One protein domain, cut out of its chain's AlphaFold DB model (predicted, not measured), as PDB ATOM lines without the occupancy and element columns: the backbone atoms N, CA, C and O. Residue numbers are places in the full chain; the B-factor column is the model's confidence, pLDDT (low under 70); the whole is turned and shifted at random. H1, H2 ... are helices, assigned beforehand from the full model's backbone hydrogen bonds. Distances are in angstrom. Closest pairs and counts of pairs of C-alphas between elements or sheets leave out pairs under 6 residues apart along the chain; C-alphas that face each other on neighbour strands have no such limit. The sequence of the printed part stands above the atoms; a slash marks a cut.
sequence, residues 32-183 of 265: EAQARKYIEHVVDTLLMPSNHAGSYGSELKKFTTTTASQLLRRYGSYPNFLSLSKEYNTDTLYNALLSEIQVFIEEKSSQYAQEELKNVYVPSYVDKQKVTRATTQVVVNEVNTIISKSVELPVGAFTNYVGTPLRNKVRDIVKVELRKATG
ATOM      1  N   GLU A  32      -6.434  30.409   7.519       67.94
ATOM      2  CA  GLU A  32      -7.890  30.346   7.587       67.94
ATOM      3  C   GLU A  32      -8.405  29.158   8.416       67.94
ATOM      4  O   GLU A  32      -9.334  29.315   9.206       67.94
ATOM      5  N   ALA A  33      -7.777  27.981   8.317       76.06
ATOM      6  CA  ALA A  33      -8.156  26.811   9.109       76.06
ATOM      7  C   ALA A  33      -7.864  27.009  10.605       76.06
ATOM      8  O   ALA A  33      -8.621  26.536  11.452       76.06
ATOM      9  N   GLN A  34      -6.787  27.721  10.943       73.56
ATOM     10  CA  GLN A  34      -6.464  28.073  12.329       73.56
ATOM     11  C   GLN A  34      -7.452  29.107  12.888       73.56
ATOM     12  O   GLN A  34      -7.974  28.921  13.983       73.56
ATOM     13  N   ALA A  35      -7.767  30.150  12.114       72.19
ATOM     14  CA  ALA A  35      -8.747  31.165  12.499       72.19
ATOM     15  C   ALA A  35     -10.161  30.581  12.663       72.19
ATOM     16  O   ALA A  35     -10.840  30.877  13.645       72.19
ATOM     17  N   ARG A  36     -10.581  29.683  11.762       80.38
ATOM     18  CA  ARG A  36     -11.836  28.935  11.900       80.38
ATOM     19  C   ARG A  36     -11.870  28.137  13.204       80.38
ATOM     20  O   ARG A  36     -12.836  28.266  13.943       80.38
ATOM     21  N   LYS A  37     -10.818  27.365  13.507       82.50
ATOM     22  CA  LYS A  37     -10.739  26.576  14.750       82.50
ATOM     23  C   LYS A  37     -10.819  27.442  16.005       82.50
ATOM     24  O   LYS A  37     -11.419  27.025  16.987       82.50
ATOM     25  N   TYR A  38     -10.222  28.631  15.982       80.62
ATOM     26  CA  TYR A  38     -10.332  29.575  17.092       80.62
ATOM     27  C   TYR A  38     -11.767  30.076  17.276       80.62
ATOM     28  O   TYR A  38     -12.288  30.017  18.384       80.62
ATOM     29  N   ILE A  39     -12.426  30.511  16.196       81.25
ATOM     30  CA  ILE A  39     -13.832  30.940  16.247       81.25
ATOM     31  C   ILE A  39     -14.723  29.803  16.760       81.25
ATOM     32  O   ILE A  39     -15.528  30.020  17.663       81.25
ATOM     33  N   GLU A  40     -14.544  28.595  16.222       84.81
ATOM     34  CA  GLU A  40     -15.247  27.391  16.671       84.81
ATOM     35  C   GLU A  40     -15.050  27.164  18.174       84.81
ATOM     36  O   GLU A  40     -16.023  27.016  18.906       84.81
ATOM     37  N   HIS A  41     -13.808  27.243  18.656       84.56
ATOM     38  CA  HIS A  41     -13.492  27.072  20.070       84.56
ATOM     39  C   HIS A  41     -14.150  28.126  20.976       84.56
ATOM     40  O   HIS A  41     -14.660  27.776  22.042       84.56
ATOM     41  N   VAL A  42     -14.167  29.402  20.576       84.31
ATOM     42  CA  VAL A  42     -14.802  30.474  21.361       84.31
ATOM     43  C   VAL A  42     -16.313  30.253  21.455       84.31
ATOM     44  O   VAL A  42     -16.876  30.319  22.547       84.31
ATOM     45  N   VAL A  43     -16.970  29.941  20.335       87.12
ATOM     46  CA  VAL A  43     -18.413  29.656  20.312       87.12
ATOM     47  C   VAL A  43     -18.733  28.422  21.157       87.12
ATOM     48  O   VAL A  43     -19.631  28.477  21.999       87.12
ATOM     49  N   ASP A  44     -17.966  27.342  21.010       86.88
ATOM     50  CA  ASP A  44     -18.142  26.121  21.799       86.88
ATOM     51  C   ASP A  44     -17.965  26.386  23.300       86.88
ATOM     52  O   ASP A  44     -18.723  25.864  24.116       86.88
ATOM     53  N   THR A  45     -17.015  27.242  23.677       88.38
ATOM     54  CA  THR A  45     -16.764  27.610  25.077       88.38
ATOM     55  C   THR A  45     -17.921  28.412  25.673       88.38
ATOM     56  O   THR A  45     -18.327  28.159  26.806       88.38
ATOM     57  N   LEU A  46     -18.482  29.367  24.927       90.12
ATOM     58  CA  LEU A  46     -19.556  30.235  25.419       90.12
ATOM     59  C   LEU A  46     -20.927  29.544  25.441       90.12
ATOM     60  O   LEU A  46     -21.742  29.827  26.322       90.12
ATOM     61  N   LEU A  47     -21.190  28.653  24.481       89.75
ATOM     62  CA  LEU A  47     -22.478  27.967  24.343       89.75
ATOM     63  C   LEU A  47     -22.502  26.592  25.032       89.75
ATOM     64  O   LEU A  47     -23.568  26.147  25.450       89.75
ATOM     65  N   MET A  48     -21.349  25.931  25.174       85.81
ATOM     66  CA  MET A  48     -21.195  24.542  25.640       85.81
ATOM     67  C   MET A  48     -22.107  23.544  24.898       85.81
ATOM     68  O   MET A  48     -22.945  22.886  25.521       85.81
ATOM     69  N   PRO A  49     -21.951  23.366  23.572       74.38
ATOM     70  CA  PRO A  49     -22.814  22.501  22.762       74.38
ATOM     71  C   PRO A  49     -22.844  21.046  23.241       74.38
ATOM     72  O   PRO A  49     -23.868  20.385  23.090       74.38
ATOM     73  N   SER A  50     -21.764  20.551  23.856       72.81
ATOM     74  CA  SER A  50     -21.692  19.200  24.432       72.81
ATOM     75  C   SER A  50     -22.705  18.953  25.552       72.81
ATOM     76  O   SER A  50     -23.052  17.805  25.815       72.81
ATOM     77  N   ASN A  51     -23.211  20.012  26.189       76.06
ATOM     78  CA  ASN A  51     -24.245  19.916  27.219       76.06
ATOM     79  C   ASN A  51     -25.652  19.760  26.620       76.06
ATOM     80  O   ASN A  51     -26.635  19.653  27.355       76.06
ATOM     81  N   HIS A  52     -25.769  19.745  25.290       70.69
ATOM     82  CA  HIS A  52     -27.032  19.638  24.583       70.69
ATOM     83  C   HIS A  52     -27.047  18.411  23.665       70.69
ATOM     84  O   HIS A  52     -26.185  18.230  22.809       70.69
ATOM     85  N   ALA A  53     -28.069  17.570  23.814       69.44
ATOM     86  CA  ALA A  53     -28.243  16.367  23.003       69.44
ATOM     87  C   ALA A  53     -29.155  16.601  21.780       69.44
ATOM     88  O   ALA A  53     -29.965  17.530  21.742       69.44
ATOM     89  N   GLY A  54     -29.065  15.701  20.797       75.81
ATOM     90  CA  GLY A  54     -30.034  15.582  19.705       75.81
ATOM     91  C   GLY A  54     -29.919  16.649  18.611       75.81
ATOM     92  O   GLY A  54     -28.827  17.124  18.291       75.81
ATOM     93  N   SER A  55     -31.061  17.012  18.014       72.19
ATOM     94  CA  SER A  55     -31.141  17.956  16.885       72.19
ATOM     95  C   SER A  55     -30.478  19.299  17.190       72.19
ATOM     96  O   SER A  55     -29.872  19.903  16.309       72.19
ATOM     97  N   TYR A  56     -30.500  19.727  18.449       76.62
ATOM     98  CA  TYR A  56     -29.947  21.010  18.845       76.62
ATOM     99  C   TYR A  56     -28.416  21.091  18.744       76.62
ATOM    100  O   TYR A  56     -27.879  22.087  18.262       76.62
ATOM    101  N   GLY A  57     -27.699  20.020  19.105       79.69
ATOM    102  CA  GLY A  57     -26.244  19.963  18.922       79.69
ATOM    103  C   GLY A  57     -25.844  20.102  17.447       79.69
ATOM    104  O   GLY A  57     -24.845  20.746  17.122       79.69
ATOM    105  N   SER A  58     -26.665  19.575  16.530       82.75
ATOM    106  CA  SER A  58     -26.444  19.732  15.088       82.75
ATOM    107  C   SER A  58     -26.692  21.164  14.594       82.75
ATOM    108  O   SER A  58     -25.933  21.659  13.758       82.75
ATOM    109  N   GLU A  59     -27.692  21.860  15.148       85.69
ATOM    110  CA  GLU A  59     -27.956  23.270  14.841       85.69
ATOM    111  C   GLU A  59     -26.815  24.171  15.318       85.69
ATOM    112  O   GLU A  59     -26.357  25.013  14.548       85.69
ATOM    113  N   LEU A  60     -26.305  23.959  16.537       85.19
ATOM    114  CA  LEU A  60     -25.166  24.715  17.061       85.19
ATOM    115  C   LEU A  60     -23.899  24.497  16.236       85.19
ATOM    116  O   LEU A  60     -23.202  25.456  15.912       85.19
ATOM    117  N   LYS A  61     -23.619  23.256  15.826       85.75
ATOM    118  CA  LYS A  61     -22.479  22.967  14.949       85.75
ATOM    119  C   LYS A  61     -22.610  23.681  13.600       85.75
ATOM    120  O   LYS A  61     -21.627  24.222  13.088       85.75
ATOM    121  N   LYS A  62     -23.823  23.710  13.032       89.62
ATOM    122  CA  LYS A  62     -24.116  24.437  11.791       89.62
ATOM    123  C   LYS A  62     -23.918  25.941  11.976       89.62
ATOM    124  O   LYS A  62     -23.188  26.527  11.185       89.62
ATOM    125  N   PHE A  63     -24.508  26.527  13.021       90.00
ATOM    126  CA  PHE A  63     -24.325  27.934  13.388       90.00
ATOM    127  C   PHE A  63     -22.839  28.275  13.479       90.00
ATOM    128  O   PHE A  63     -22.362  29.106  12.718       90.00
ATOM    129  N   THR A  64     -22.084  27.530  14.283       87.56
ATOM    130  CA  THR A  64     -20.647  27.742  14.492       87.56
ATOM    131  C   THR A  64     -19.864  27.728  13.177       87.56
ATOM    132  O   THR A  64     -19.095  28.646  12.886       87.56
ATOM    133  N   THR A  65     -20.110  26.724  12.329       86.69
ATOM    134  CA  THR A  65     -19.440  26.591  11.025       86.69
ATOM    135  C   THR A  65     -19.786  27.758  10.092       86.69
ATOM    136  O   THR A  65     -18.912  28.280   9.389       86.69
ATOM    137  N   THR A  66     -21.058  28.168  10.069       89.38
ATOM    138  CA  THR A  66     -21.562  29.276   9.250       89.38
ATOM    139  C   THR A  66     -21.006  30.616   9.724       89.38
ATOM    140  O   THR A  66     -20.465  31.353   8.900       89.38
ATOM    141  N   THR A  67     -21.060  30.901  11.024       86.44
ATOM    142  CA  THR A  67     -20.539  32.125  11.641       86.44
ATOM    143  C   THR A  67     -19.042  32.260  11.407       86.44
ATOM    144  O   THR A  67     -18.590  33.311  10.959       86.44
ATOM    145  N   ALA A  68     -18.270  31.183  11.594       84.00
ATOM    146  CA  ALA A  68     -16.844  31.189  11.287       84.00
ATOM    147  C   ALA A  68     -16.585  31.584   9.826       84.00
ATOM    148  O   ALA A  68     -15.781  32.471   9.551       84.00
ATOM    149  N   SER A  69     -17.307  30.982   8.877       83.75
ATOM    150  CA  SER A  69     -17.170  31.319   7.456       83.75
ATOM    151  C   SER A  69     -17.622  32.743   7.115       83.75
ATOM    152  O   SER A  69     -17.000  33.383   6.269       83.75
ATOM    153  N   GLN A  70     -18.684  33.252   7.738       84.88
ATOM    154  CA  GLN A  70     -19.179  34.613   7.509       84.88
ATOM    155  C   GLN A  70     -18.209  35.668   8.038       84.88
ATOM    156  O   GLN A  70     -17.900  36.619   7.320       84.88
ATOM    157  N   LEU A  71     -17.686  35.485   9.250       81.12
ATOM    158  CA  LEU A  71     -16.722  36.409   9.842       81.12
ATOM    159  C   LEU A  71     -15.411  36.414   9.053       81.12
ATOM    160  O   LEU A  71     -14.922  37.482   8.701       81.12
ATOM    161  N   LEU A  72     -14.900  35.242   8.669       77.88
ATOM    162  CA  LEU A  72     -13.708  35.146   7.821       77.88
ATOM    163  C   LEU A  72     -13.893  35.853   6.468       77.88
ATOM    164  O   LEU A  72     -12.982  36.523   5.992       77.88
ATOM    165  N   ARG A  73     -15.088  35.781   5.865       79.75
ATOM    166  CA  ARG A  73     -15.404  36.546   4.644       79.75
ATOM    167  C   ARG A  73     -15.488  38.053   4.893       79.75
ATOM    168  O   ARG A  73     -15.036  38.815   4.046       79.75
ATOM    169  N   ARG A  74     -16.077  38.475   6.018       76.94
ATOM    170  CA  ARG A  74     -16.267  39.892   6.381       76.94
ATOM    171  C   ARG A  74     -14.936  40.593   6.657       76.94
ATOM    172  O   ARG A  74     -14.788  41.751   6.284       76.94
ATOM    173  N   TYR A  75     -13.987  39.898   7.283       70.00
ATOM    174  CA  TYR A  75     -12.718  40.484   7.724       70.00
ATOM    175  C   TYR A  75     -11.491  40.111   6.860       70.00
ATOM    176  O   TYR A  75     -10.428  40.695   7.052       70.00
ATOM    177  N   GLY A  76     -11.631  39.224   5.864       60.09
ATOM    178  CA  GLY A  76     -10.617  38.964   4.830       60.09
ATOM    179  C   GLY A  76      -9.672  37.777   5.091       60.09
ATOM    180  O   GLY A  76      -9.775  37.068   6.088       60.09
ATOM    181  N   SER A  77      -8.755  37.525   4.141       52.69
ATOM    182  CA  SER A  77      -7.776  36.422   4.191       52.69
ATOM    183  C   SER A  77      -6.499  36.854   4.924       52.69
ATOM    184  O   SER A  77      -5.852  37.821   4.526       52.69
ATOM    185  N   TYR A  78      -6.129  36.142   5.992       56.72
ATOM    186  CA  TYR A  78      -5.001  36.508   6.859       56.72
ATOM    187  C   TYR A  78      -3.690  35.807   6.468       56.72
ATOM    188  O   TYR A  78      -3.709  34.625   6.114       56.72
ATOM    189  N   PRO A  79      -2.521  36.460   6.615       44.62
ATOM    190  CA  PRO A  79      -1.225  35.837   6.361       44.62
ATOM    191  C   PRO A  79      -0.779  34.833   7.441       44.62
ATOM    192  O   PRO A  79       0.077  34.004   7.125       44.62
ATOM    193  N   ASN A  80      -1.345  34.851   8.665       51.31
ATOM    194  CA  ASN A  80      -1.269  33.786   9.695       51.31
ATOM    195  C   ASN A  80      -2.091  34.092  10.967       51.31
ATOM    196  O   ASN A  80      -2.303  35.238  11.322       51.31
ATOM    197  N   PHE A  81      -2.541  33.059  11.692       50.38
ATOM    198  CA  PHE A  81      -3.281  33.211  12.961       50.38
ATOM    199  C   PHE A  81      -2.475  33.963  14.039       50.38
ATOM    200  O   PHE A  81      -3.053  34.636  14.884       50.38
ATOM    201  N   LEU A  82      -1.138  33.911  13.966       47.75
ATOM    202  CA  LEU A  82      -0.252  34.671  14.850       47.75
ATOM    203  C   LEU A  82      -0.350  36.197  14.663       47.75
ATOM    204  O   LEU A  82      -0.102  36.909  15.625       47.75
ATOM    205  N   SER A  83      -0.704  36.701  13.472       52.03
ATOM    206  CA  SER A  83      -0.974  38.136  13.257       52.03
ATOM    207  C   SER A  83      -2.399  38.520  13.675       52.03
ATOM    208  O   SER A  83      -2.612  39.619  14.173       52.03
ATOM    209  N   LEU A  84      -3.358  37.585  13.617       50.97
ATOM    210  CA  LEU A  84      -4.696  37.765  14.201       50.97
ATOM    211  C   LEU A  84      -4.644  37.876  15.738       50.97
ATOM    212  O   LEU A  84      -5.372  38.675  16.312       50.97
ATOM    213  N   SER A  85      -3.782  37.093  16.402       49.72
ATOM    214  CA  SER A  85      -3.668  37.077  17.868       49.72
ATOM    215  C   SER A  85      -2.700  38.109  18.460       49.72
ATOM    216  O   SER A  85      -2.811  38.406  19.646       49.72
ATOM    217  N   LYS A  86      -1.750  38.649  17.678       47.16
ATOM    218  CA  LYS A  86      -0.789  39.679  18.136       47.16
ATOM    219  C   LYS A  86      -1.079  41.105  17.661       47.16
ATOM    220  O   LYS A  86      -0.566  42.024  18.290       47.16
ATOM    221  N   GLU A  87      -1.818  41.306  16.567       43.09
ATOM    222  CA  GLU A  87      -1.835  42.592  15.839       43.09
ATOM    223  C   GLU A  87      -3.232  43.220  15.675       43.09
ATOM    224  O   GLU A  87      -3.324  44.399  15.345       43.09
ATOM    225  N   TYR A  88      -4.322  42.490  15.953       42.16
ATOM    226  CA  TYR A  88      -5.681  43.042  15.933       42.16
ATOM    227  C   TYR A  88      -6.443  42.785  17.233       42.16
ATOM    228  O   TYR A  88      -6.506  41.666  17.728       42.16
ATOM    229  N   ASN A  89      -7.048  43.873  17.720       53.59
ATOM    230  CA  ASN A  89      -8.000  44.013  18.821       53.59
ATOM    231  C   ASN A  89      -8.873  42.751  18.979       53.59
ATOM    232  O   ASN A  89      -9.882  42.608  18.278       53.59
ATOM    233  N   THR A  90      -8.489  41.830  19.872       60.38
ATOM    234  CA  THR A  90      -9.272  40.635  20.253       60.38
ATOM    235  C   THR A  90     -10.739  40.986  20.460       60.38
ATOM    236  O   THR A  90     -11.629  40.252  20.041       60.38
ATOM    237  N   ASP A  91     -10.968  42.186  20.977       69.62
ATOM    238  CA  ASP A  91     -12.252  42.795  21.264       69.62
ATOM    239  C   ASP A  91     -13.123  42.978  20.016       69.62
ATOM    240  O   ASP A  91     -14.317  42.730  20.080       69.62
ATOM    241  N   THR A  92     -12.582  43.355  18.851       75.81
ATOM    242  CA  THR A  92     -13.404  43.567  17.641       75.81
ATOM    243  C   THR A  92     -13.970  42.249  17.116       75.81
ATOM    244  O   THR A  92     -15.160  42.164  16.812       75.81
ATOM    245  N   LEU A  93     -13.133  41.211  17.016       76.38
ATOM    246  CA  LEU A  93     -13.576  39.883  16.583       76.38
ATOM    247  C   LEU A  93     -14.488  39.244  17.633       76.38
ATOM    248  O   LEU A  93     -15.503  38.645  17.283       76.38
ATOM    249  N   TYR A  94     -14.144  39.394  18.910       79.88
ATOM    250  CA  TYR A  94     -14.950  38.906  20.018       79.88
ATOM    251  C   TYR A  94     -16.327  39.577  20.044       79.88
ATOM    252  O   TYR A  94     -17.335  38.883  20.031       79.88
ATOM    253  N   ASN A  95     -16.402  40.904  19.939       84.00
ATOM    254  CA  ASN A  95     -17.666  41.641  19.868       84.00
ATOM    255  C   ASN A  95     -18.490  41.266  18.629       84.00
ATOM    256  O   ASN A  95     -19.711  41.147  18.719       84.00
ATOM    257  N   ALA A  96     -17.845  41.024  17.483       85.81
ATOM    258  CA  ALA A  96     -18.534  40.505  16.305       85.81
ATOM    259  C   ALA A  96     -19.132  39.116  16.575       85.81
ATOM    260  O   ALA A  96     -20.291  38.883  16.245       85.81
ATOM    261  N   LEU A  97     -18.391  38.216  17.231       87.25
ATOM    262  CA  LEU A  97     -18.906  36.909  17.649       87.25
ATOM    263  C   LEU A  97     -20.081  37.033  18.620       87.25
ATOM    264  O   LEU A  97     -21.082  36.345  18.439       87.25
ATOM    265  N   LEU A  98     -19.991  37.922  19.612       90.00
ATOM    266  CA  LEU A  98     -21.086  38.175  20.548       90.00
ATOM    267  C   LEU A  98     -22.337  38.683  19.829       90.00
ATOM    268  O   LEU A  98     -23.434  38.219  20.130       90.00
ATOM    269  N   SER A  99     -22.175  39.563  18.837       91.25
ATOM    270  CA  SER A  99     -23.283  40.032  18.006       91.25
ATOM    271  C   SER A  99     -23.932  38.890  17.218       91.25
ATOM    272  O   SER A  99     -25.156  38.813  17.167       91.25
ATOM    273  N   GLU A 100     -23.147  37.989  16.621       92.44
ATOM    274  CA  GLU A 100     -23.688  36.841  15.876       92.44
ATOM    275  C   GLU A 100     -24.383  35.834  16.819       92.44
ATOM    276  O   GLU A 100     -25.437  35.294  16.483       92.44
ATOM    277  N   ILE A 101     -23.852  35.618  18.031       92.44
ATOM    278  CA  ILE A 101     -24.495  34.797  19.073       92.44
ATOM    279  C   ILE A 101     -25.825  35.421  19.513       92.44
ATOM    280  O   ILE A 101     -26.824  34.712  19.627       92.44
ATOM    281  N   GLN A 102     -25.863  36.734  19.735       95.31
ATOM    282  CA  GLN A 102     -27.082  37.441  20.121       95.31
ATOM    283  C   GLN A 102     -28.172  37.293  19.053       95.31
ATOM    284  O   GLN A 102     -29.297  36.932  19.394       95.31
ATOM    285  N   VAL A 103     -27.831  37.501  17.775       95.31
ATOM    286  CA  VAL A 103     -28.761  37.325  16.646       95.31
ATOM    287  C   VAL A 103     -29.291  35.892  16.593       95.31
ATOM    288  O   VAL A 103     -30.493  35.682  16.437       95.31
ATOM    289  N   PHE A 104     -28.424  34.897  16.788       95.12
ATOM    290  CA  PHE A 104     -28.838  33.496  16.826       95.12
ATOM    291  C   PHE A 104     -29.820  33.199  17.969       95.12
ATOM    292  O   PHE A 104     -30.844  32.545  17.756       95.12
ATOM    293  N   ILE A 105     -29.539  33.689  19.182       95.94
ATOM    294  CA  ILE A 105     -30.429  33.520  20.340       95.94
ATOM    295  C   ILE A 105     -31.767  34.228  20.094       95.94
ATOM    296  O   ILE A 105     -32.824  33.667  20.394       95.94
ATOM    297  N   GLU A 106     -31.741  35.430  19.521       97.69
ATOM    298  CA  GLU A 106     -32.934  36.194  19.157       97.69
ATOM    299  C   GLU A 106     -33.817  35.410  18.175       97.69
ATOM    300  O   GLU A 106     -34.995  35.166  18.462       97.69
ATOM    301  N   GLU A 107     -33.242  34.932  17.069       97.00
ATOM    302  CA  GLU A 107     -33.943  34.152  16.046       97.00
ATOM    303  C   GLU A 107     -34.568  32.885  16.643       97.00
ATOM    304  O   GLU A 107     -35.764  32.626  16.465       97.00
ATOM    305  N   LYS A 108     -33.794  32.121  17.426       95.94
ATOM    306  CA  LYS A 108     -34.285  30.895  18.070       95.94
ATOM    307  C   LYS A 108     -35.356  31.173  19.115       95.94
ATOM    308  O   LYS A 108     -36.332  30.427  19.189       95.94
ATOM    309  N   SER A 109     -35.233  32.256  19.880       98.06
ATOM    310  CA  SER A 109     -36.262  32.647  20.846       98.06
ATOM    311  C   SER A 109     -37.585  33.002  20.159       98.06
ATOM    312  O   SER A 109     -38.644  32.563  20.609       98.06
ATOM    313  N   SER A 110     -37.527  33.713  19.027       98.38
ATOM    314  CA  SER A 110     -38.692  34.060  18.208       98.38
ATOM    315  C   SER A 110     -39.348  32.808  17.627       98.38
ATOM    316  O   SER A 110     -40.563  32.632  17.749       98.38
ATOM    317  N   GLN A 111     -38.551  31.884  17.082       97.44
ATOM    318  CA  GLN A 111     -39.041  30.603  16.574       97.44
ATOM    319  C   GLN A 111     -39.762  29.801  17.671       97.44
ATOM    320  O   GLN A 111     -40.896  29.360  17.472       97.44
ATOM    321  N   TYR A 112     -39.145  29.639  18.845       97.62
ATOM    322  CA  TYR A 112     -39.751  28.903  19.958       97.62
ATOM    323  C   TYR A 112     -41.021  29.575  20.487       97.62
ATOM    324  O   TYR A 112     -41.970  28.874  20.833       97.62
ATOM    325  N   ALA A 113     -41.081  30.909  20.506       98.12
ATOM    326  CA  ALA A 113     -42.280  31.635  20.915       98.12
ATOM    327  C   ALA A 113     -43.435  31.405  19.928       98.12
ATOM    328  O   ALA A 113     -44.564  31.140  20.345       98.12
ATOM    329  N   GLN A 114     -43.160  31.426  18.620       97.88
ATOM    330  CA  GLN A 114     -44.159  31.119  17.594       97.88
ATOM    331  C   GLN A 114     -44.654  29.672  17.676       97.88
ATOM    332  O   GLN A 114     -45.849  29.428  17.514       97.88
ATOM    333  N   GLU A 115     -43.757  28.711  17.909       96.25
ATOM    334  CA  GLU A 115     -44.112  27.303  18.117       96.25
ATOM    335  C   GLU A 115     -45.007  27.136  19.351       96.25
ATOM    336  O   GLU A 115     -46.050  26.489  19.270       96.25
ATOM    337  N   GLU A 116     -44.662  27.770  20.473       96.00
ATOM    338  CA  GLU A 116     -45.464  27.708  21.698       96.00
ATOM    339  C   GLU A 116     -46.864  28.311  21.490       96.00
ATOM    340  O   GLU A 116     -47.861  27.700  21.865       96.00
ATOM    341  N   LEU A 117     -46.972  29.451  20.797       93.75
ATOM    342  CA  LEU A 117     -48.248  30.111  20.473       93.75
ATOM    343  C   LEU A 117     -49.138  29.334  19.486       93.75
ATOM    344  O   LEU A 117     -50.309  29.692  19.300       93.75
ATOM    345  N   LYS A 118     -48.604  28.301  18.824       93.00
ATOM    346  CA  LYS A 118     -49.394  27.328  18.050       93.00
ATOM    347  C   LYS A 118     -49.952  26.210  18.933       93.00
ATOM    348  O   LYS A 118     -50.979  25.641  18.583       93.00
ATOM    349  N   ASN A 119     -49.305  25.927  20.062       89.50
ATOM    350  CA  ASN A 119     -49.630  24.810  20.953       89.50
ATOM    351  C   ASN A 119     -50.525  25.202  22.138       89.50
ATOM    352  O   ASN A 119     -51.003  24.327  22.857       89.50
ATOM    353  N   VAL A 120     -50.764  26.497  22.351       87.75
ATOM    354  CA  VAL A 120     -51.636  27.009  23.418       87.75
ATOM    355  C   VAL A 120     -52.842  27.751  22.851       87.75
ATOM    356  O   VAL A 120     -52.803  28.297  21.747       87.75
ATOM    357  N   TYR A 121     -53.926  27.804  23.627       86.69
ATOM    358  CA  TYR A 121     -55.070  28.648  23.293       86.69
ATOM    359  C   TYR A 121     -54.680  30.128  23.389       86.69
ATOM    360  O   TYR A 121     -54.200  30.590  24.423       86.69
ATOM    361  N   VAL A 122     -54.925  30.872  22.312       86.06
ATOM    362  CA  VAL A 122     -54.713  32.320  22.237       86.06
ATOM    363  C   VAL A 122     -56.021  32.952  21.757       86.06
ATOM    364  O   VAL A 122     -56.464  32.608  20.656       86.06
ATOM    365  N   PRO A 123     -56.656  33.844  22.544       86.06
ATOM    366  CA  PRO A 123     -57.870  34.531  22.117       86.06
ATOM    367  C   PRO A 123     -57.671  35.283  20.796       86.06
ATOM    368  O   PRO A 123     -56.596  35.821  20.543       86.06
ATOM    369  N   SER A 124     -58.715  35.364  19.968       86.44
ATOM    370  CA  SER A 124     -58.638  35.964  18.624       86.44
ATOM    371  C   SER A 124     -58.237  37.442  18.618       86.44
ATOM    372  O   SER A 124     -57.666  37.909  17.639       86.44
ATOM    373  N   TYR A 125     -58.506  38.170  19.705       85.94
ATOM    374  CA  TYR A 125     -58.135  39.577  19.864       85.94
ATOM    375  C   TYR A 125     -56.669  39.787  20.282       85.94
ATOM    376  O   TYR A 125     -56.193  40.922  20.295       85.94
ATOM    377  N   VAL A 126     -55.948  38.726  20.661       90.44
ATOM    378  CA  VAL A 126     -54.540  38.825  21.060       90.44
ATOM    379  C   VAL A 126     -53.649  38.768  19.823       90.44
ATOM    380  O   VAL A 126     -53.618  37.776  19.095       90.44
ATOM    381  N   ASP A 127     -52.848  39.814  19.635       95.00
ATOM    382  CA  ASP A 127     -51.815  39.851  18.603       95.00
ATOM    383  C   ASP A 127     -50.637  38.925  18.972       95.00
ATOM    384  O   ASP A 127     -49.780  39.246  19.803       95.00
ATOM    385  N   LYS A 128     -50.579  37.763  18.311       94.12
ATOM    386  CA  LYS A 128     -49.505  36.769  18.472       94.12
ATOM    387  C   LYS A 128     -48.123  37.328  18.126       94.12
ATOM    388  O   LYS A 128     -47.136  36.932  18.748       94.12
ATOM    389  N   GLN A 129     -48.028  38.238  17.157       97.12
ATOM    390  CA  GLN A 129     -46.757  38.839  16.768       97.12
ATOM    391  C   GLN A 129     -46.254  39.774  17.866       97.12
ATOM    392  O   GLN A 129     -45.066  39.746  18.194       97.12
ATOM    393  N   LYS A 130     -47.150  40.541  18.493       97.00
ATOM    394  CA  LYS A 130     -46.812  41.376  19.650       97.00
ATOM    395  C   LYS A 130     -46.292  40.542  20.823       97.00
ATOM    396  O   LYS A 130     -45.264  40.895  21.396       97.00
ATOM    397  N   VAL A 131     -46.939  39.416  21.135       96.81
ATOM    398  CA  VAL A 131     -46.491  38.491  22.197       96.81
ATOM    399  C   VAL A 131     -45.132  37.869  21.861       96.81
ATOM    400  O   VAL A 131     -44.259  37.800  22.724       96.81
ATOM    401  N   THR A 132     -44.929  37.471  20.601       98.19
ATOM    402  CA  THR A 132     -43.645  36.936  20.116       98.19
ATOM    403  C   THR A 132     -42.528  37.962  20.301       98.19
ATOM    404  O   THR A 132     -41.525  37.661  20.938       98.19
ATOM    405  N   ARG A 133     -42.723  39.200  19.823       98.19
ATOM    406  CA  ARG A 133     -41.735  40.284  19.951       98.19
ATOM    407  C   ARG A 133     -41.421  40.607  21.410       98.19
ATOM    408  O   ARG A 133     -40.253  40.720  21.758       98.19
ATOM    409  N   ALA A 134     -42.442  40.718  22.262       97.94
ATOM    410  CA  ALA A 134     -42.251  40.967  23.690       97.94
ATOM    411  C   ALA A 134     -41.437  39.845  24.354       97.94
ATOM    412  O   ALA A 134     -40.488  40.117  25.083       97.94
ATOM    413  N   THR A 135     -41.755  38.589  24.031       98.06
ATOM    414  CA  THR A 135     -41.033  37.411  24.528       98.06
ATOM    415  C   THR A 135     -39.565  37.430  24.106       98.06
ATOM    416  O   THR A 135     -38.676  37.309  24.950       98.06
ATOM    417  N   THR A 136     -39.302  37.618  22.812       98.06
ATOM    418  CA  THR A 136     -37.947  37.702  22.255       98.06
ATOM    419  C   THR A 136     -37.152  38.843  22.883       98.06
ATOM    420  O   THR A 136     -36.004  38.645  23.274       98.06
ATOM    421  N   GLN A 137     -37.770  40.010  23.084       98.25
ATOM    422  CA  GLN A 137     -37.094  41.161  23.675       98.25
ATOM    423  C   GLN A 137     -36.658  40.912  25.123       98.25
ATOM    424  O   GLN A 137     -35.584  41.363  25.517       98.25
ATOM    425  N   VAL A 138     -37.447  40.178  25.916       98.12
ATOM    426  CA  VAL A 138     -37.044  39.786  27.278       98.12
ATOM    427  C   VAL A 138     -35.757  38.962  27.233       98.12
ATOM    428  O   VAL A 138     -34.811  39.277  27.950       98.12
ATOM    429  N   VAL A 139     -35.687  37.964  26.346       98.12
ATOM    430  CA  VAL A 139     -34.489  37.126  26.178       98.12
ATOM    431  C   VAL A 139     -33.287  37.963  25.729       98.12
ATOM    432  O   VAL A 139     -32.220  37.868  26.332       98.12
ATOM    433  N   VAL A 140     -33.459  38.819  24.718       97.44
ATOM    434  CA  VAL A 140     -32.390  39.694  24.202       97.44
ATOM    435  C   VAL A 140     -31.869  40.644  25.282       97.44
ATOM    436  O   VAL A 140     -30.661  40.815  25.423       97.44
ATOM    437  N   ASN A 141     -32.751  41.224  26.096       97.69
ATOM    438  CA  ASN A 141     -32.350  42.117  27.184       97.69
ATOM    439  C   ASN A 141     -31.517  41.393  28.251       97.69
ATOM    440  O   ASN A 141     -30.546  41.957  28.760       97.69
ATOM    441  N   GLU A 142     -31.859  40.145  28.578       96.94
ATOM    442  CA  GLU A 142     -31.057  39.327  29.491       96.94
ATOM    443  C   GLU A 142     -29.669  39.019  28.910       96.94
ATOM    444  O   GLU A 142     -28.668  39.184  29.605       96.94
ATOM    445  N   VAL A 143     -29.587  38.647  27.627       96.19
ATOM    446  CA  VAL A 143     -28.312  38.402  26.929       96.19
ATOM    447  C   VAL A 143     -27.443  39.662  26.905       96.19
ATOM    448  O   VAL A 143     -26.271  39.609  27.271       96.19
ATOM    449  N   ASN A 144     -28.018  40.819  26.576       95.12
ATOM    450  CA  ASN A 144     -27.309  42.102  26.595       95.12
ATOM    451  C   ASN A 144     -26.812  42.468  27.994       95.12
ATOM    452  O   ASN A 144     -25.732  43.035  28.156       95.12
ATOM    453  N   THR A 145     -27.582  42.123  29.025       94.94
ATOM    454  CA  THR A 145     -27.168  42.300  30.420       94.94
ATOM    455  C   THR A 145     -25.955  41.432  30.760       94.94
ATOM    456  O   THR A 145     -25.083  41.877  31.498       94.94
ATOM    457  N   ILE A 146     -25.867  40.210  30.226       91.75
ATOM    458  CA  ILE A 146     -24.702  39.329  30.411       91.75
ATOM    459  C   ILE A 146     -23.467  39.918  29.720       91.75
ATOM    460  O   ILE A 146     -22.417  40.037  30.352       91.75
ATOM    461  N   ILE A 147     -23.621  40.340  28.460       90.94
ATOM    462  CA  ILE A 147     -22.549  40.932  27.645       90.94
ATOM    463  C   ILE A 147     -22.019  42.222  28.284       90.94
ATOM    464  O   ILE A 147     -20.817  42.394  28.421       90.94
ATOM    465  N   SER A 148     -22.904  43.116  28.727       89.69
ATOM    466  CA  SER A 148     -22.509  44.420  29.284       89.69
ATOM    467  C   SER A 148     -21.864  44.356  30.672       89.69
ATOM    468  O   SER A 148     -21.162  45.289  31.055       89.69
ATOM    469  N   LYS A 149     -22.103  43.292  31.448       86.81
ATOM    470  CA  LYS A 149     -21.600  43.172  32.828       86.81
ATOM    471  C   LYS A 149     -20.193  42.598  32.938       86.81
ATOM    472  O   LYS A 149     -19.627  42.644  34.029       86.81
ATOM    473  N   SER A 150     -19.646  42.042  31.860       76.44
ATOM    474  CA  SER A 150     -18.404  41.273  31.925       76.44
ATOM    475  C   SER A 150     -17.444  41.718  30.834       76.44
ATOM    476  O   SER A 150     -17.807  41.739  29.664       76.44
ATOM    477  N   VAL A 151     -16.209  42.041  31.222       74.69
ATOM    478  CA  VAL A 151     -15.111  42.289  30.270       74.69
ATOM    479  C   VAL A 151     -14.733  40.988  29.555       74.69
ATOM    480  O   VAL A 151     -14.499  40.985  28.353       74.69
ATOM    481  N   GLU A 152     -14.768  39.869  30.283       76.62
ATOM    482  CA  GLU A 152     -14.633  38.516  29.748       76.62
ATOM    483  C   GLU A 152     -15.831  37.677  30.193       76.62
ATOM    484  O   GLU A 152     -16.174  37.648  31.379       76.62
ATOM    485  N   LEU A 153     -16.489  36.998  29.253       85.69
ATOM    486  CA  LEU A 153     -17.612  36.128  29.589       85.69
ATOM    487  C   LEU A 153     -17.125  34.788  30.153       85.69
ATOM    488  O   LEU A 153     -16.195  34.193  29.602       85.69
ATOM    489  N   PRO A 154     -17.781  34.263  31.205       87.50
ATOM    490  CA  PRO A 154     -17.446  32.953  31.741       87.50
ATOM    491  C   PRO A 154     -17.741  31.837  30.728       87.50
ATOM    492  O   PRO A 154     -18.600  31.959  29.852       87.50
ATOM    493  N   VAL A 155     -17.061  30.701  30.897       87.38
ATOM    494  CA  VAL A 155     -17.376  29.464  30.165       87.38
ATOM    495  C   VAL A 155     -18.853  29.117  30.373       87.38
ATOM    496  O   VAL A 155     -19.347  29.131  31.500       87.38
ATOM    497  N   GLY A 156     -19.567  28.828  29.285       89.75
ATOM    498  CA  GLY A 156     -20.996  28.525  29.326       89.75
ATOM    499  C   GLY A 156     -21.904  29.715  29.644       89.75
ATOM    500  O   GLY A 156     -23.054  29.503  30.032       89.75
ATOM    501  N   ALA A 157     -21.434  30.958  29.470       92.56
ATOM    502  CA  ALA A 157     -22.225  32.172  29.707       92.56
ATOM    503  C   ALA A 157     -23.617  32.142  29.054       92.56
ATOM    504  O   ALA A 157     -24.569  32.707  29.597       92.56
ATOM    505  N   PHE A 158     -23.759  31.454  27.918       93.81
ATOM    506  CA  PHE A 158     -25.015  31.372  27.181       93.81
ATOM    507  C   PHE A 158     -25.661  29.989  27.184       93.81
ATOM    508  O   PHE A 158     -26.670  29.824  26.510       93.81
ATOM    509  N   THR A 159     -25.181  29.013  27.959       91.69
ATOM    510  CA  THR A 159     -25.740  27.642  27.986       91.69
ATOM    511  C   THR A 159     -27.239  27.604  28.335       91.69
ATOM    512  O   THR A 159     -27.977  26.745  27.854       91.69
ATOM    513  N   ASN A 160     -27.741  28.575  29.107       92.56
ATOM    514  CA  ASN A 160     -29.173  28.707  29.425       92.56
ATOM    515  C   ASN A 160     -30.005  29.424  28.343       92.56
ATOM    516  O   ASN A 160     -31.230  29.499  28.447       92.56
ATOM    517  N   TYR A 161     -29.342  29.950  27.316       94.88
ATOM    518  CA  TYR A 161     -29.914  30.709  26.202       94.88
ATOM    519  C   TYR A 161     -29.823  29.940  24.887       94.88
ATOM    520  O   TYR A 161     -29.972  30.503  23.811       94.88
ATOM    521  N   VAL A 162     -29.633  28.628  24.980       92.25
ATOM    522  CA  VAL A 162     -29.564  27.718  23.849       92.25
ATOM    523  C   VAL A 162     -30.391  26.458  24.137       92.25
ATOM    524  O   VAL A 162     -30.565  26.052  25.284       92.25
ATOM    525  N   GLY A 163     -30.955  25.846  23.098       90.56
ATOM    526  CA  GLY A 163     -31.541  24.503  23.134       90.56
ATOM    527  C   GLY A 163     -32.756  24.351  24.036       90.56
ATOM    528  O   GLY A 163     -33.612  25.231  24.110       90.56
ATOM    529  N   THR A 164     -32.855  23.202  24.712       90.56
ATOM    530  CA  THR A 164     -33.944  22.914  25.659       90.56
ATOM    531  C   THR A 164     -34.048  23.958  26.780       90.56
ATOM    532  O   THR A 164     -35.173  24.389  27.047       90.56
ATOM    533  N   PRO A 165     -32.942  24.425  27.402       92.25
ATOM    534  CA  PRO A 165     -32.992  25.543  28.346       92.25
ATOM    535  C   PRO A 165     -33.671  26.797  27.780       92.25
ATOM    536  O   PRO A 165     -34.616  27.298  28.396       92.25
ATOM    537  N   LEU A 166     -33.283  27.245  26.578       94.44
ATOM    538  CA  LEU A 166     -33.922  28.395  25.929       94.44
ATOM    539  C   LEU A 166     -35.402  28.135  25.655       94.44
ATOM    540  O   LEU A 166     -36.236  28.983  25.953       94.44
ATOM    541  N   ARG A 167     -35.751  26.960  25.121       94.69
ATOM    542  CA  ARG A 167     -37.146  26.590  24.837       94.69
ATOM    543  C   ARG A 167     -38.013  26.643  26.095       94.69
ATOM    544  O   ARG A 167     -39.128  27.157  26.045       94.69
ATOM    545  N   ASN A 168     -37.511  26.131  27.217       94.81
ATOM    546  CA  ASN A 168     -38.221  26.164  28.494       94.81
ATOM    547  C   ASN A 168     -38.383  27.600  29.007       94.81
ATOM    548  O   ASN A 168     -39.491  27.992  29.362       94.81
ATOM    549  N   LYS A 169     -37.312  28.401  28.954       97.25
ATOM    550  CA  LYS A 169     -37.349  29.825  29.306       97.25
ATOM    551  C   LYS A 169     -38.371  30.588  28.457       97.25
ATOM    552  O   LYS A 169     -39.218  31.286  29.005       97.25
ATOM    553  N   VAL A 170     -38.341  30.411  27.135       98.19
ATOM    554  CA  VAL A 170     -39.288  31.036  26.198       98.19
ATOM    555  C   VAL A 170     -40.722  30.638  26.526       98.19
ATOM    556  O   VAL A 170     -41.577  31.512  26.609       98.19
ATOM    557  N   ARG A 171     -40.990  29.354  26.788       97.69
ATOM    558  CA  ARG A 171     -42.325  28.885  27.189       97.69
ATOM    559  C   ARG A 171     -42.861  29.633  28.407       97.69
ATOM    560  O   ARG A 171     -44.026  30.027  28.425       97.69
ATOM    561  N   ASP A 172     -42.038  29.817  29.431       96.75
ATOM    562  CA  ASP A 172     -42.474  30.490  30.652       96.75
ATOM    563  C   ASP A 172     -42.682  31.993  30.439       96.75
ATOM    564  O   ASP A 172     -43.671  32.543  30.928       96.75
ATOM    565  N   ILE A 173     -41.843  32.637  29.624       98.00
ATOM    566  CA  ILE A 173     -42.037  34.036  29.223       98.00
ATOM    567  C   ILE A 173     -43.326  34.190  28.399       98.00
ATOM    568  O   ILE A 173     -44.121  35.075  28.703       98.00
ATOM    569  N   VAL A 174     -43.603  33.301  27.435       97.44
ATOM    570  CA  VAL A 174     -44.847  33.329  26.637       97.44
ATOM    571  C   VAL A 174     -46.076  33.296  27.542       97.44
ATOM    572  O   VAL A 174     -46.999  34.080  27.336       97.44
ATOM    573  N   LYS A 175     -46.100  32.449  28.580       94.62
ATOM    574  CA  LYS A 175     -47.218  32.413  29.543       94.62
ATOM    575  C   LYS A 175     -47.405  33.758  30.249       94.62
ATOM    576  O   LYS A 175     -48.541  34.176  30.470       94.62
ATOM    577  N   VAL A 176     -46.313  34.419  30.627       94.88
ATOM    578  CA  VAL A 176     -46.346  35.733  31.284       94.88
ATOM    579  C   VAL A 176     -46.834  36.813  30.316       94.88
ATOM    580  O   VAL A 176     -47.747  37.562  30.658       94.88
ATOM    581  N   GLU A 177     -46.287  36.870  29.105       95.81
ATOM    582  CA  GLU A 177     -46.660  37.868  28.098       95.81
ATOM    583  C   GLU A 177     -48.091  37.668  27.582       95.81
ATOM    584  O   GLU A 177     -48.811  38.644  27.378       95.81
ATOM    585  N   LEU A 178     -48.561  36.421  27.469       92.31
ATOM    586  CA  LEU A 178     -49.964  36.126  27.183       92.31
ATOM    587  C   LEU A 178     -50.882  36.650  28.285       92.31
ATOM    588  O   LEU A 178     -51.855  37.321  27.967       92.31
ATOM    589  N   ARG A 179     -50.559  36.419  29.564       91.00
ATOM    590  CA  ARG A 179     -51.347  36.959  30.689       91.00
ATOM    591  C   ARG A 179     -51.398  38.484  30.674       91.00
ATOM    592  O   ARG A 179     -52.438  39.061  30.965       91.00
ATOM    593  N   LYS A 180     -50.293  39.149  30.327       92.12
ATOM    594  CA  LYS A 180     -50.272  40.610  30.157       92.12
ATOM    595  C   LYS A 180     -51.168  41.047  28.993       92.12
ATOM    596  O   LYS A 180     -51.903  42.018  29.133       92.12
ATOM    597  N   ALA A 181     -51.131  40.327  27.872       90.62
ATOM    598  CA  ALA A 181     -51.904  40.644  26.673       90.62
ATOM    599  C   ALA A 181     -53.411  40.373  26.820       90.62
ATOM    600  O   ALA A 181     -54.216  41.108  26.255       90.62
ATOM    601  N   THR A 182     -53.802  39.350  27.582       85.00
ATOM    602  CA  THR A 182     -55.212  39.044  27.877       85.00
ATOM    603  C   THR A 182     -55.786  39.897  29.006       85.00
ATOM    604  O   THR A 182     -56.980  39.815  29.280       85.00
ATOM    605  N   GLY A 183     -54.945  40.683  29.687       75.44
ATOM    606  CA  GLY A 183     -55.283  41.281  30.972       75.44
ATOM    607  C   GLY A 183     -55.424  40.222  32.075       75.44
ATOM    608  O   GLY A 183     -55.237  39.022  31.823       75.44
TER     609      GLY A 183
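AT A GLANCE: This is residues 32 to 183 of the 265 residues of the protein "E3 ubiquitin protein ligase" of Candidatus Dependentiae bacterium (UniProt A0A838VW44). A long helix, H4, is the spine of an elongated domain of helices: H5 folds back along it as a helical hairpin, and H6 crosses both of them. Toward the other end of H4 lies a second, crossed pair, H1 and H2, of which H2 packs on H4 through few C-alphas, and the short H3 sits at that far end beside the first residues of H1. The printed part has 152 residues with six named helices, H1 to H6 in order along the chain, and no named strand; the class is all helix, with mostly crossed packing. It is only just compact, close to loose, with a radius of gyration of the C-alphas of 17.7 A and spans of 59 by 31 by 25 A.

IN THESE COORDINATES: H1, residues 32 to 47, begins at C-alpha 32 at (-7.890, 30.346, 7.587) and is 22.3 A long from first to last C-alpha. H2, residues 55 to 75, is 30.5 A long, and H3 is residues 81 to 87. H4, residues 90 to 119, is the longest helix at 43.4 A, from C-alpha 90 at (-9.272, 40.635, 20.253). H5, residues 128 to 149, is 32.0 A long. H6, residues 163 to 181, is 26.2 A long and ends at C-alpha 181 at (-51.904, 40.644, 26.673).

HOW THE PARTS SIT: H4 is the hub, touching H2, H5 and H6. H4 and H5 touch at a shallow tilt of 29 degrees, opposite ways, with the C-alphas of Ser 110 and Thr 136 closest at 5.5 A. Residues 109 to 117 of H4 touch residues 166 to 174 of H6 at a steep tilt of 60 degrees, closest at the C-alphas of Tyr 112 and Arg 167, 6.0 A apart. H5, with residues 131 to 139, touches H6 at a steep tilt of 56 degrees; the C-alphas of Thr 135 and Ile 173 are closest, at 5.9 A. Residues 63 to 71 of H2 touch residues 96 to 104 of H4 at a steep tilt of 38 degrees, closest at the C-alphas of Thr 67 and Glu 100, 7.1 A. H2, with residues 64 to 72, touches H1 at a steep tilt of 46 degrees, opposite ways; the C-alphas of Arg 36 and Ala 68 are closest, at 5.5 A. H1, with residues 32 to 35, touches H3 about perpendicular at 77 degrees, the C-alphas of Ala 35 and Phe 81 being closest at 5.9 A. H3 and H4 meet only through their link. Among the pairs apart are H1 and H5, and H1 and H6. In H1, H2, H3, H4, H5 and H6 every O i to N i+4 pair is within hydrogen-bond range.

THE WHOLE: The two C-alphas farthest apart, those of Pro 79 and Gly 183, are 59.6 A from each other. The printed part has no cut. The link from H5 to H6, residues 150 to 162, is long. The mean pLDDT of the printed part is 84.8; residue 32, residue 53 and residues 76 to 91 are under 70, and H3 has a mean of 49.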